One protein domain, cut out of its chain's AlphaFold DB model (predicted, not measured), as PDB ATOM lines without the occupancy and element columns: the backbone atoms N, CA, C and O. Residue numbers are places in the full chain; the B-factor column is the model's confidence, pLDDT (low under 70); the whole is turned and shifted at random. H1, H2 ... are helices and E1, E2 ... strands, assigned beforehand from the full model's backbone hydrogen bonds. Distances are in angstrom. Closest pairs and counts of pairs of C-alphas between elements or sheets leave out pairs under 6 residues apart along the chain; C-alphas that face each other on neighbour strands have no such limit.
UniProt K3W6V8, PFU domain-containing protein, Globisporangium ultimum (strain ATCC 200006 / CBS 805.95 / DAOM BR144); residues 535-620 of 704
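Overview. This is residues 535 to 620 of the 704 residues of the protein "PFU domain-containing protein" of Globisporangium ultimum (strain ATCC 200006 / CBS 805.95 / DAOM BR144) (UniProt K3W6V8). A long helix, H2, makes the longest axis, and its last part, residues 603 to 620, sticks out as a free arm from a small body. In that body H1 and the first part of H2 make a V, and the hairpin of strands E1 and E2 packs mainly on H1, with the end of E2 reaching H2. The printed part has 86 residues, with two named strands and then two named helices along the chain, in the order E1, E2, H1, H2; the two-stranded sheet, order E1 - E2, is antiparallel and the class is mostly helix. The whole is only just extended, close to loose, with a radius of gyration of the C-alphas of 18.1 A, and it spans 65 by 20 by 16 A.

Along the chain. The sheet is made of E1, residues 535 to 540, which begins at C-alpha 535 at (-48.365, 11.965, 1.777), and E2, residues 543 to 549, 19.2 A long. H1, residues 555 to 574, runs 27.6 A from C-alpha 555 at (-44.907, 20.912, 10.358). H2, residues 580 to 620, is 59.5 A long and ends at C-alpha 620 at (-21.154, -12.233, 9.306).

Arrangement. E1 and E2 form an antiparallel hairpin, with 147 degrees between their directions; N 538 and O 545 are within hydrogen-bond range at 2.8 A, as are N 543 and O 540 at 3.0 A. E2 and H1 have 4 pairs of C-alphas within 8 A, the closest being those of Leu 547 and Phe 562, 7.0 A apart. E1 and H1 have 2 such pairs, the closest being the C-alphas of Leu 540 and Val 570, 7.5 A apart. E2 and H2 have 1 pair within 8 A, the C-alphas of Tyr 549 and Ile 594 at 7.7 A. E1 and H2 are near each other, with 8 pairs of C-alphas within 10 A. H1 and H2 touch, with the C-alphas of Ala 559 and Lys 587 closest at 5.3 A. H1 touches H2 with residues 555 to 564 alone, and H2 touches H1 with residues 583 to 595 alone. Their lines stand at a steep tilt of 50 degrees, and they run opposite ways. In H1 and H2 every O i to N i+4 pair is within hydrogen-bond range.

Size, cuts and confidence. The C-alphas of Gly 575 and Gln 620 are the two farthest apart, at 64.7 A. Residues 603 to 620, which belong to H2, stand free; the body without them spans 40 by 21 by 15 A. The links E1 to E2, E2 to H1 and H1 to H2 are tight. The printed part has no cut. The mean pLDDT of the printed part is 94.2, and no printed residue is under 70.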
ATOM      1  N   SER A 535     -47.336  11.457   2.687       96.25
ATOM      2  CA  SER A 535     -48.365  11.965   1.777       96.25
ATOM      3  C   SER A 535     -49.727  11.741   2.430       96.25
ATOM      4  O   SER A 535     -50.140  10.597   2.624       96.25
ATOM      5  N   LEU A 536     -50.397  12.823   2.827       96.56
ATOM      6  CA  LEU A 536     -51.640  12.790   3.594       96.56
ATOM      7  C   LEU A 536     -52.809  13.265   2.726       96.56
ATOM      8  O   LEU A 536     -52.800  14.416   2.289       96.56
ATOM      9  N   PRO A 537     -53.831  12.431   2.475       96.75
ATOM     10  CA  PRO A 537     -55.056  12.900   1.849       96.75
ATOM     11  C   PRO A 537     -55.861  13.731   2.859       96.75
ATOM     12  O   PRO A 537     -56.303  13.223   3.888       96.75
ATOM     13  N   VAL A 538     -56.062  15.011   2.560       96.12
ATOM     14  CA  VAL A 538     -56.838  15.961   3.364       96.12
ATOM     15  C   VAL A 538     -58.102  16.333   2.599       96.12
ATOM     16  O   VAL A 538     -58.036  16.836   1.478       96.12
ATOM     17  N   THR A 539     -59.265  16.101   3.203       94.56
ATOM     18  CA  THR A 539     -60.552  16.431   2.582       94.56
ATOM     19  C   THR A 539     -61.022  17.808   3.032       94.56
ATOM     20  O   THR A 539     -61.340  17.999   4.203       94.56
ATOM     21  N   LEU A 540     -61.130  18.752   2.097       92.19
ATOM     22  CA  LEU A 540     -61.708  20.078   2.320       92.19
ATOM     23  C   LEU A 540     -62.952  20.217   1.443       92.19
ATOM     24  O   LEU A 540     -62.868  20.130   0.219       92.19
ATOM     25  N   SER A 541     -64.120  20.399   2.065       89.38
ATOM     26  CA  SER A 541     -65.389  20.608   1.350       89.38
ATOM     27  C   SER A 541     -65.696  19.540   0.283       89.38
ATOM     28  O   SER A 541     -66.081  19.859  -0.839       89.38
ATOM     29  N   ASN A 542     -65.519  18.262   0.637       91.12
ATOM     30  CA  ASN A 542     -65.676  17.088  -0.240       91.12
ATOM     31  C   ASN A 542     -64.663  16.969  -1.398       91.12
ATOM     32  O   ASN A 542     -64.830  16.094  -2.247       91.12
ATOM     33  N   GLN A 543     -63.605  17.784  -1.440       92.44
ATOM     34  CA  GLN A 543     -62.461  17.572  -2.331       92.44
ATOM     35  C   GLN A 543     -61.268  17.030  -1.550       92.44
ATOM     36  O   GLN A 543     -60.938  17.546  -0.485       92.44
ATOM     37  N   VAL A 544     -60.630  15.987  -2.081       94.62
ATOM     38  CA  VAL A 544     -59.420  15.396  -1.501       94.62
ATOM     39  C   VAL A 544     -58.206  16.074  -2.118       94.62
ATOM     40  O   VAL A 544     -58.035  16.070  -3.336       94.62
ATOM     41  N   PHE A 545     -57.362  16.639  -1.270       96.56
ATOM     42  CA  PHE A 545     -56.086  17.236  -1.626       96.56
ATOM     43  C   PHE A 545     -54.965  16.421  -0.981       96.56
ATOM     44  O   PHE A 545     -55.103  15.983   0.157       96.56
ATOM     45  N   THR A 546     -53.850  16.221  -1.678       96.94
ATOM     46  CA  THR A 546     -52.689  15.526  -1.107       96.94
ATOM     47  C   THR A 546     -51.741  16.549  -0.497       96.94
ATOM     48  O   THR A 546     -51.236  17.416  -1.205       96.94
ATOM     49  N   LEU A 547     -51.507  16.452   0.810       97.62
ATOM     50  CA  LEU A 547     -50.450  17.178   1.506       97.62
ATOM     51  C   LEU A 547     -49.181  16.332   1.482       97.62
ATOM     52  O   LEU A 547     -49.178  15.203   1.973       97.62
ATOM     53  N   GLU A 548     -48.108  16.882   0.931       96.88
ATOM     54  CA  GLU A 548     -46.786  16.260   0.925       96.88
ATOM     55  C   GLU A 548     -45.910  16.923   1.988       96.88
ATOM     56  O   GLU A 548     -45.830  18.147   2.063       96.88
ATOM     57  N   TYR A 549     -45.282  16.110   2.832       96.81
ATOM     58  CA  TYR A 549     -44.360  16.567   3.868       96.81
ATOM     59  C   TYR A 549     -42.998  15.924   3.643       96.81
ATOM     60  O   TYR A 549     -42.893  14.695   3.557       96.81
ATOM     61  N   PHE A 550     -41.960  16.749   3.563       95.56
ATOM     62  CA  PHE A 550     -40.585  16.319   3.327       95.56
ATOM     63  C   PHE A 550     -39.771  16.376   4.621       95.56
ATOM     64  O   PHE A 550     -40.077  17.129   5.548       95.56
ATOM     65  N   GLU A 551     -38.731  15.551   4.705       92.62
ATOM     66  CA  GLU A 551     -37.862  15.531   5.876       92.62
ATOM     67  C   GLU A 551     -37.152  16.883   6.074       92.62
ATOM     68  O   GLU A 551     -36.698  17.505   5.120       92.62
ATOM     69  N   GLY A 552     -37.096  17.354   7.325       91.50
ATOM     70  CA  GLY A 552     -36.484  18.636   7.695       91.50
ATOM     71  C   GLY A 552     -37.428  19.840   7.633       91.50
ATOM     72  O   GLY A 552     -37.107  20.882   8.195       91.50
ATOM     73  N   GLN A 553     -38.612  19.707   7.028       95.19
ATOM     74  CA  GLN A 553     -39.597  20.788   7.014       95.19
ATOM     75  C   GLN A 553     -40.276  20.965   8.377       95.19
ATOM     76  O   GLN A 553     -40.560  19.995   9.085       95.19
ATOM     77  N   GLU A 554     -40.608  22.206   8.731       96.88
ATOM     78  CA  GLU A 554     -41.381  22.500   9.936       96.88
ATOM     79  C   GLU A 554     -42.876  22.169   9.713       96.88
ATOM     80  O   GLU A 554     -43.498  22.739   8.807       96.88
ATOM     81  N   PRO A 555     -43.502  21.294  10.529       97.38
ATOM     82  CA  PRO A 555     -44.907  20.912  10.358       97.38
ATOM     83  C   PRO A 555     -45.879  22.101  10.353       97.38
ATOM     84  O   PRO A 555     -46.831  22.115   9.573       97.38
ATOM     85  N   ALA A 556     -45.620  23.119  11.184       96.31
ATOM     86  CA  ALA A 556     -46.431  24.332  11.278       96.31
ATOM     87  C   ALA A 556     -46.455  25.140   9.980       96.31
ATOM     88  O   ALA A 556     -47.518  25.630   9.585       96.31
ATOM     89  N   TYR A 557     -45.311  25.244   9.302       96.31
ATOM     90  CA  TYR A 557     -45.187  25.945   8.032       96.31
ATOM     91  C   TYR A 557     -45.919  25.207   6.904       96.31
ATOM     92  O   TYR A 557     -46.706  25.814   6.172       96.31
ATOM     93  N   VAL A 558     -45.721  23.887   6.801       97.25
ATOM     94  CA  VAL A 558     -46.355  23.050   5.766       97.25
ATOM     95  C   VAL A 558     -47.877  23.033   5.932       97.25
ATOM     96  O   VAL A 558     -48.603  23.268   4.966       97.25
ATOM     97  N   ALA A 559     -48.368  22.844   7.161       97.31
ATOM     98  CA  ALA A 559     -49.795  22.880   7.474       97.31
ATOM     99  C   ALA A 559     -50.428  24.241   7.148       97.31
ATOM    100  O   ALA A 559     -51.493  24.295   6.535       97.31
ATOM    101  N   ASN A 560     -49.769  25.344   7.520       96.56
ATOM    102  CA  ASN A 560     -50.272  26.689   7.253       96.56
ATOM    103  C   ASN A 560     -50.341  26.987   5.750       96.56
ATOM    104  O   ASN A 560     -51.379  27.428   5.265       96.56
ATOM    105  N   THR A 561     -49.262  26.704   5.016       96.81
ATOM    106  CA  THR A 561     -49.186  26.925   3.563       96.81
ATOM    107  C   THR A 561     -50.281  26.146   2.842       96.81
ATOM    108  O   THR A 561     -51.033  26.714   2.052       96.81
ATOM    109  N   PHE A 562     -50.452  24.868   3.192       97.50
ATOM    110  CA  PHE A 562     -51.494  24.024   2.619       97.50
ATOM    111  C   PHE A 562     -52.908  24.528   2.944       97.50
ATOM    112  O   PHE A 562     -53.736  24.645   2.037       97.50
ATOM    113  N   CYS A 563     -53.190  24.844   4.217       96.12
ATOM    114  CA  CYS A 563     -54.503  25.343   4.628       96.12
ATOM    115  C   CYS A 563     -54.836  26.674   3.951       96.12
ATOM    116  O   CYS A 563     -55.985  26.845   3.581       96.12
ATOM    117  N   VAL A 564     -53.883  27.593   3.748       95.06
ATOM    118  CA  VAL A 564     -54.135  28.869   3.049       95.06
ATOM    119  C   VAL A 564     -54.373  28.639   1.553       95.06
ATOM    120  O   VAL A 564     -55.404  29.053   1.026       95.06
ATOM    121  N   GLU A 565     -53.468  27.922   0.881       96.12
ATOM    122  CA  GLU A 565     -53.506  27.729  -0.573       96.12
ATOM    123  C   GLU A 565     -54.748  26.938  -1.014       96.12
ATOM    124  O   GLU A 565     -55.512  27.370  -1.881       96.12
ATOM    125  N   LYS A 566     -55.002  25.772  -0.403       95.50
ATOM    126  CA  LYS A 566     -56.129  24.918  -0.821       95.50
ATOM    127  C   LYS A 566     -57.473  25.526  -0.446       95.50
ATOM    128  O   LYS A 566     -58.462  25.324  -1.149       95.50
ATOM    129  N   HIS A 567     -57.510  26.325   0.609       91.88
ATOM    130  CA  HIS A 567     -58.696  27.068   0.985       91.88
ATOM    131  C   HIS A 567     -59.051  28.165  -0.029       91.88
ATOM    132  O   HIS A 567     -60.230  28.326  -0.344       91.88
ATOM    133  N   GLU A 568     -58.077  28.899  -0.582       92.94
ATOM    134  CA  GLU A 568     -58.352  29.868  -1.654       92.94
ATOM    135  C   GLU A 568     -58.976  29.191  -2.878       92.94
ATOM    136  O   GLU A 568     -59.946  29.702  -3.443       92.94
ATOM    137  N   ILE A 569     -58.510  27.986  -3.217       92.19
ATOM    138  CA  ILE A 569     -59.089  27.166  -4.287       92.19
ATOM    139  C   ILE A 569     -60.543  26.782  -3.966       92.19
ATOM    140  O   ILE A 569     -61.417  26.904  -4.829       92.19
ATOM    141  N   VAL A 570     -60.830  26.335  -2.738       92.56
ATOM    142  CA  VAL A 570     -62.195  25.977  -2.310       92.56
ATOM    143  C   VAL A 570     -63.114  27.204  -2.304       92.56
ATOM    144  O   VAL A 570     -64.237  27.127  -2.807       92.56
ATOM    145  N   ARG A 571     -62.640  28.354  -1.809       92.88
ATOM    146  CA  ARG A 571     -63.377  29.626  -1.829       92.88
ATOM    147  C   ARG A 571     -63.717  30.038  -3.260       92.88
ATOM    148  O   ARG A 571     -64.873  30.351  -3.534       92.88
ATOM    149  N   ALA A 572     -62.742  30.002  -4.169       92.62
ATOM    150  CA  ALA A 572     -62.933  30.383  -5.566       92.62
ATOM    151  C   ALA A 572     -63.916  29.456  -6.299       92.62
ATOM    152  O   ALA A 572     -64.738  29.926  -7.081       92.62
ATOM    153  N   LYS A 573     -63.864  28.144  -6.035       92.44
ATOM    154  CA  LYS A 573     -64.721  27.161  -6.717       92.44
ATOM    155  C   LYS A 573     -66.137  27.067  -6.155       92.44
ATOM    156  O   LYS A 573     -67.063  26.811  -6.917       92.44
ATOM    157  N   PHE A 574     -66.313  27.233  -4.845       92.19
ATOM    158  CA  PHE A 574     -67.581  26.936  -4.168       92.19
ATOM    159  C   PHE A 574     -68.217  28.139  -3.464       92.19
ATOM    160  O   PHE A 574     -69.287  27.998  -2.874       92.19
ATOM    161  N   GLY A 575     -67.580  29.313  -3.488       91.31
ATOM    162  CA  GLY A 575     -68.108  30.531  -2.868       91.31
ATOM    163  C   GLY A 575     -68.191  30.482  -1.338       91.31
ATOM    164  O   GLY A 575     -68.839  31.334  -0.735       91.31
ATOM    165  N   MET A 576     -67.557  29.498  -0.690       89.31
ATOM    166  CA  MET A 576     -67.534  29.389   0.769       89.31
ATOM    167  C   MET A 576     -66.516  30.358   1.372       89.31
ATOM    168  O   MET A 576     -65.345  30.372   0.992       89.31
ATOM    169  N   GLN A 577     -66.960  31.162   2.335       87.56
ATOM    170  CA  GLN A 577     -66.072  31.947   3.188       87.56
ATOM    171  C   GLN A 577     -65.751  31.137   4.439       87.56
ATOM    172  O   GLN A 577     -66.676  30.677   5.105       87.56
ATOM    173  N   PHE A 578     -64.471  30.994   4.775       87.44
ATOM    174  CA  PHE A 578     -64.081  30.482   6.083       87.44
ATOM    175  C   PHE A 578     -63.594  31.629   6.961       87.44
ATOM    176  O   PHE A 578     -63.019  32.610   6.473       87.44
ATOM    177  N   THR A 579     -63.857  31.494   8.257       92.88
ATOM    178  CA  THR A 579     -63.385  32.424   9.282       92.88
ATOM    179  C   THR A 579     -61.916  32.147   9.618       92.88
ATOM    180  O   THR A 579     -61.401  31.057   9.362       92.88
ATOM    181  N   GLY A 580     -61.232  33.124  10.225       92.19
ATOM    182  CA  GLY A 580     -59.860  32.929  10.714       92.19
ATOM    183  C   GLY A 580     -59.738  31.751  11.690       92.19
ATOM    184  O   GLY A 580     -58.756  31.015  11.635       92.19
ATOM    185  N   ASP A 581     -60.773  31.511  12.500       94.38
ATOM    186  CA  ASP A 581     -60.816  30.397  13.456       94.38
ATOM    187  C   ASP A 581     -60.792  29.026  12.765       94.38
ATOM    188  O   ASP A 581     -60.084  28.128  13.208       94.38
ATOM    189  N   GLN A 582     -61.498  28.868  11.638       91.25
ATOM    190  CA  GLN A 582     -61.507  27.613  10.873       91.25
ATOM    191  C   GLN A 582     -60.153  27.335  10.206       91.25
ATOM    192  O   GLN A 582     -59.736  26.182  10.093       91.25
ATOM    193  N   LEU A 583     -59.448  28.386   9.779       93.62
ATOM    194  CA  LEU A 583     -58.104  28.252   9.219       93.62
ATOM    195  C   LEU A 583     -57.089  27.878  10.308       93.62
ATOM    196  O   LEU A 583     -56.220  27.037  10.079       93.62
ATOM    197  N   LEU A 584     -57.240  28.445  11.509       93.81
ATOM    198  CA  LEU A 584     -56.435  28.080  12.671       93.81
ATOM    199  C   LEU A 584     -56.700  26.634  13.121       93.81
ATOM    200  O   LEU A 584     -55.753  25.908  13.413       93.81
ATOM    201  N   GLU A 585     -57.958  26.188  13.120       95.44
ATOM    202  CA  GLU A 585     -58.326  24.800  13.424       95.44
ATOM    203  C   GLU A 585     -57.748  23.822  12.385       95.44
ATOM    204  O   GLU A 585     -57.110  22.840  12.766       95.44
ATOM    205  N   CYS A 586     -57.865  24.135  11.083       94.69
ATOM    206  CA  CYS A 586     -57.221  23.381   9.996       94.69
ATOM    207  C   CYS A 586     -55.715  23.230  10.240       94.69
ATOM    208  O   CYS A 586     -55.179  22.120  10.195       94.69
ATOM    209  N   LYS A 587     -55.042  24.346  10.553       96.94
ATOM    210  CA  LYS A 587     -53.607  24.365  10.831       96.94
ATOM    211  C   LYS A 587     -53.265  23.459  12.013       96.94
ATOM    212  O   LYS A 587     -52.413  22.590  11.862       96.94
ATOM    213  N   ASN A 588     -53.924  23.629  13.158       96.19
ATOM    214  CA  ASN A 588     -53.601  22.881  14.377       96.19
ATOM    215  C   ASN A 588     -53.779  21.367  14.181       96.19
ATOM    216  O   ASN A 588     -52.877  20.598  14.507       96.19
ATOM    217  N   VAL A 589     -54.883  20.944  13.554       97.44
ATOM    218  CA  VAL A 589     -55.139  19.521  13.275       97.44
ATOM    219  C   VAL A 589     -54.070  18.926  12.354       97.44
ATOM    220  O   VAL A 589     -53.592  17.814  12.600       97.44
ATOM    221  N   LEU A 590     -53.659  19.644  11.302       97.50
ATOM    222  CA  LEU A 590     -52.616  19.163  10.394       97.50
ATOM    223  C   LEU A 590     -51.233  19.135  11.053       97.50
ATOM    224  O   LEU A 590     -50.489  18.187  10.815       97.50
ATOM    225  N   VAL A 591     -50.896  20.106  11.907       98.00
ATOM    226  CA  VAL A 591     -49.627  20.112  12.656       98.00
ATOM    227  C   VAL A 591     -49.513  18.892  13.560       98.00
ATOM    228  O   VAL A 591     -48.506  18.181  13.492       98.00
ATOM    229  N   ASP A 592     -50.548  18.610  14.351       97.12
ATOM    230  CA  ASP A 592     -50.564  17.455  15.251       97.12
ATOM    231  C   ASP A 592     -50.473  16.142  14.458       97.12
ATOM    232  O   ASP A 592     -49.694  15.245  14.794       97.12
ATOM    233  N   THR A 593     -51.206  16.061  13.342       97.25
ATOM    234  CA  THR A 593     -51.217  14.883  12.463       97.25
ATOM    235  C   THR A 593     -49.853  14.642  11.809       97.25
ATOM    236  O   THR A 593     -49.334  13.525  11.873       97.25
ATOM    237  N   ILE A 594     -49.241  15.670  11.207       97.69
ATOM    238  CA  ILE A 594     -47.916  15.576  10.570       97.69
ATOM    239  C   ILE A 594     -46.866  15.187  11.610       97.69
ATOM    240  O   ILE A 594     -46.084  14.269  11.370       97.69
ATOM    241  N   THR A 595     -46.874  15.829  12.781       96.94
ATOM    242  CA  THR A 595     -45.896  15.569  13.849       96.94
ATOM    243  C   THR A 595     -45.988  14.127  14.349       96.94
ATOM    244  O   THR A 595     -44.971  13.433  14.427       96.94
ATOM    245  N   SER A 596     -47.204  13.639  14.618       97.44
ATOM    246  CA  SER A 596     -47.433  12.259  15.061       97.44
ATOM    247  C   SER A 596     -46.992  11.237  14.009       97.44
ATOM    248  O   SER A 596     -46.307  10.263  14.332       97.44
ATOM    249  N   LEU A 597     -47.354  11.445  12.739       96.50
ATOM    250  CA  LEU A 597     -47.027  10.502  11.667       96.50
ATOM    251  C   LEU A 597     -45.541  10.529  11.294       96.50
ATOM    252  O   LEU A 597     -44.965   9.476  11.014       96.50
ATOM    253  N   ALA A 598     -44.890  11.693  11.342       95.25
ATOM    254  CA  ALA A 598     -43.457  11.814  11.089       95.25
ATOM    255  C   ALA A 598     -42.652  11.100  12.183       95.25
ATOM    256  O   ALA A 598     -41.713  10.359  11.881       95.25
ATOM    257  N   ALA A 599     -43.054  11.250  13.451       94.88
ATOM    258  CA  ALA A 599     -42.456  10.520  14.567       94.88
ATOM    259  C   ALA A 599     -42.625   8.998  14.411       94.88
ATOM    260  O   ALA A 599     -41.652   8.253  14.565       94.88
ATOM    261  N   GLN A 600     -43.824   8.537  14.032       96.06
ATOM    262  CA  GLN A 600     -44.102   7.120  13.782       96.06
ATOM    263  C   GLN A 600     -43.247   6.554  12.635       96.06
ATOM    264  O   GLN A 600     -42.631   5.499  12.791       96.06
ATOM    265  N   LYS A 601     -43.156   7.262  11.500       93.50
ATOM    266  CA  LYS A 601     -42.311   6.876  10.355       93.50
ATOM    267  C   LYS A 601     -40.837   6.773  10.733       93.50
ATOM    268  O   LYS A 601     -40.196   5.785  10.384       93.50
ATOM    269  N   ARG A 602     -40.309   7.742  11.488       92.94
ATOM    270  CA  ARG A 602     -38.921   7.713  11.981       92.94
ATOM    271  C   ARG A 602     -38.671   6.536  12.921       92.94
ATOM    272  O   ARG A 602     -37.618   5.908  12.859       92.94
ATOM    273  N   GLN A 603     -39.631   6.203  13.783       94.75
ATOM    274  CA  GLN A 603     -39.532   5.014  14.631       94.75
ATOM    275  C   GLN A 603     -39.522   3.722  13.801       94.75
ATOM    276  O   GLN A 603     -38.692   2.855  14.062       94.75
ATOM    277  N   GLN A 604     -40.376   3.619  12.778       93.50
ATOM    278  CA  GLN A 604     -40.411   2.469  11.872       93.50
ATOM    279  C   GLN A 604     -39.107   2.321  11.070       93.50
ATOM    280  O   GLN A 604     -38.586   1.217  10.945       93.50
ATOM    281  N   GLN A 605     -38.543   3.423  10.565       91.12
ATOM    282  CA  GLN A 605     -37.255   3.406   9.860       91.12
ATOM    283  C   GLN A 605     -36.109   2.942  10.765       91.12
ATOM    284  O   GLN A 605     -35.288   2.140  10.332       91.12
ATOM    285  N   ARG A 606     -36.082   3.379  12.032       92.81
ATOM    286  CA  ARG A 606     -35.086   2.901  13.005       92.81
ATOM    287  C   ARG A 606     -35.212   1.406  13.288       92.81
ATOM    288  O   ARG A 606     -34.193   0.739  13.386       92.81
ATOM    289  N   GLN A 607     -36.433   0.879  13.383       94.75
ATOM    290  CA  GLN A 607     -36.654  -0.563  13.555       94.75
ATOM    291  C   GLN A 607     -36.146  -1.357  12.346       94.75
ATOM    292  O   GLN A 607     -35.415  -2.321  12.527       94.75
ATOM    293  N   LEU A 608     -36.443  -0.907  11.123       90.88
ATOM    294  CA  LEU A 608     -35.948  -1.554   9.903       90.88
ATOM    295  C   LEU A 608     -34.416  -1.504   9.792       90.88
ATOM    296  O   LEU A 608     -33.802  -2.487   9.392       90.88
ATOM    297  N   GLN A 609     -33.789  -0.385  10.168       89.81
ATOM    298  CA  GLN A 609     -32.326  -0.282  10.201       89.81
ATOM    299  C   GLN A 609     -31.706  -1.215  11.248       89.81
ATOM    300  O   GLN A 609     -30.697  -1.851  10.962       89.81
ATOM    301  N   GLN A 610     -32.315  -1.333  12.433       93.88
ATOM    302  CA  GLN A 610     -31.867  -2.277  13.462       93.88
ATOM    303  C   GLN A 610     -31.997  -3.730  12.992       93.88
ATOM    304  O   GLN A 610     -31.053  -4.498  13.151       93.88
ATOM    305  N   GLU A 611     -33.113  -4.098  12.355       93.56
ATOM    306  CA  GLU A 611     -33.305  -5.440  11.792       93.56
ATOM    307  C   GLU A 611     -32.294  -5.752  10.678       93.56
ATOM    308  O   GLU A 611     -31.761  -6.860  10.632       93.56
ATOM    309  N   GLN A 612     -31.984  -4.787   9.804       90.06
ATOM    310  CA  GLN A 612     -30.957  -4.961   8.770       90.06
ATOM    311  C   GLN A 612     -29.556  -5.122   9.366       90.06
ATOM    312  O   GLN A 612     -28.812  -6.001   8.937       90.06
ATOM    313  N   GLN A 613     -29.202  -4.320  10.373       90.94
ATOM    314  CA  GLN A 613     -27.921  -4.460  11.069       90.94
ATOM    315  C   GLN A 613     -27.810  -5.810  11.782       90.94
ATOM    316  O   GLN A 613     -26.771  -6.459  11.702       90.94
ATOM    317  N   GLU A 614     -28.881  -6.274  12.430       95.81
ATOM    318  CA  GLU A 614     -28.898  -7.585  13.080       95.81
ATOM    319  C   GLU A 614     -28.789  -8.729  12.056       95.81
ATOM    320  O   GLU A 614     -28.076  -9.703  12.293       95.81
ATOM    321  N   GLN A 615     -29.442  -8.616  10.894       93.00
ATOM    322  CA  GLN A 615     -29.292  -9.592   9.810       93.00
ATOM    323  C   GLN A 615     -27.861  -9.634   9.268       93.00
ATOM    324  O   GLN A 615     -27.314 -10.725   9.124       93.00
ATOM    325  N   GLN A 616     -27.236  -8.474   9.041       90.31
ATOM    326  CA  GLN A 616     -25.840  -8.397   8.602       90.31
ATOM    327  C   GLN A 616     -24.883  -9.000   9.637       90.31
ATOM    328  O   GLN A 616     -23.988  -9.760   9.271       90.31
ATOM    329  N   GLN A 617     -25.100  -8.738  10.930       92.62
ATOM    330  CA  GLN A 617     -24.310  -9.355  11.999       92.62
ATOM    331  C   GLN A 617     -24.481 -10.876  12.026       92.62
ATOM    332  O   GLN A 617     -23.487 -11.599  12.057       92.62
ATOM    333  N   ARG A 618     -25.716 -11.385  11.938       96.12
ATOM    334  CA  ARG A 618     -25.978 -12.834  11.892       96.12
ATOM    335  C   ARG A 618     -25.351 -13.498  10.668       96.12
ATOM    336  O   ARG A 618     -24.876 -14.627  10.759       96.12
ATOM    337  N   GLU A 619     -25.351 -12.823   9.524       91.06
ATOM    338  CA  GLU A 619     -24.704 -13.320   8.312       91.06
ATOM    339  C   GLU A 619     -23.179 -13.342   8.457       91.06
ATOM    340  O   GLU A 619     -22.550 -14.351   8.142       91.06
ATOM    341  N   GLN A 620     -22.587 -12.291   9.025       89.75
ATOM    342  CA  GLN A 620     -21.154 -12.233   9.306       89.75
ATOM    343  C   GLN A 620     -20.719 -13.308  10.317       89.75
ATOM    344  O   GLN A 620     -19.697 -13.973  10.123       89.75
TER     345      GLN A 620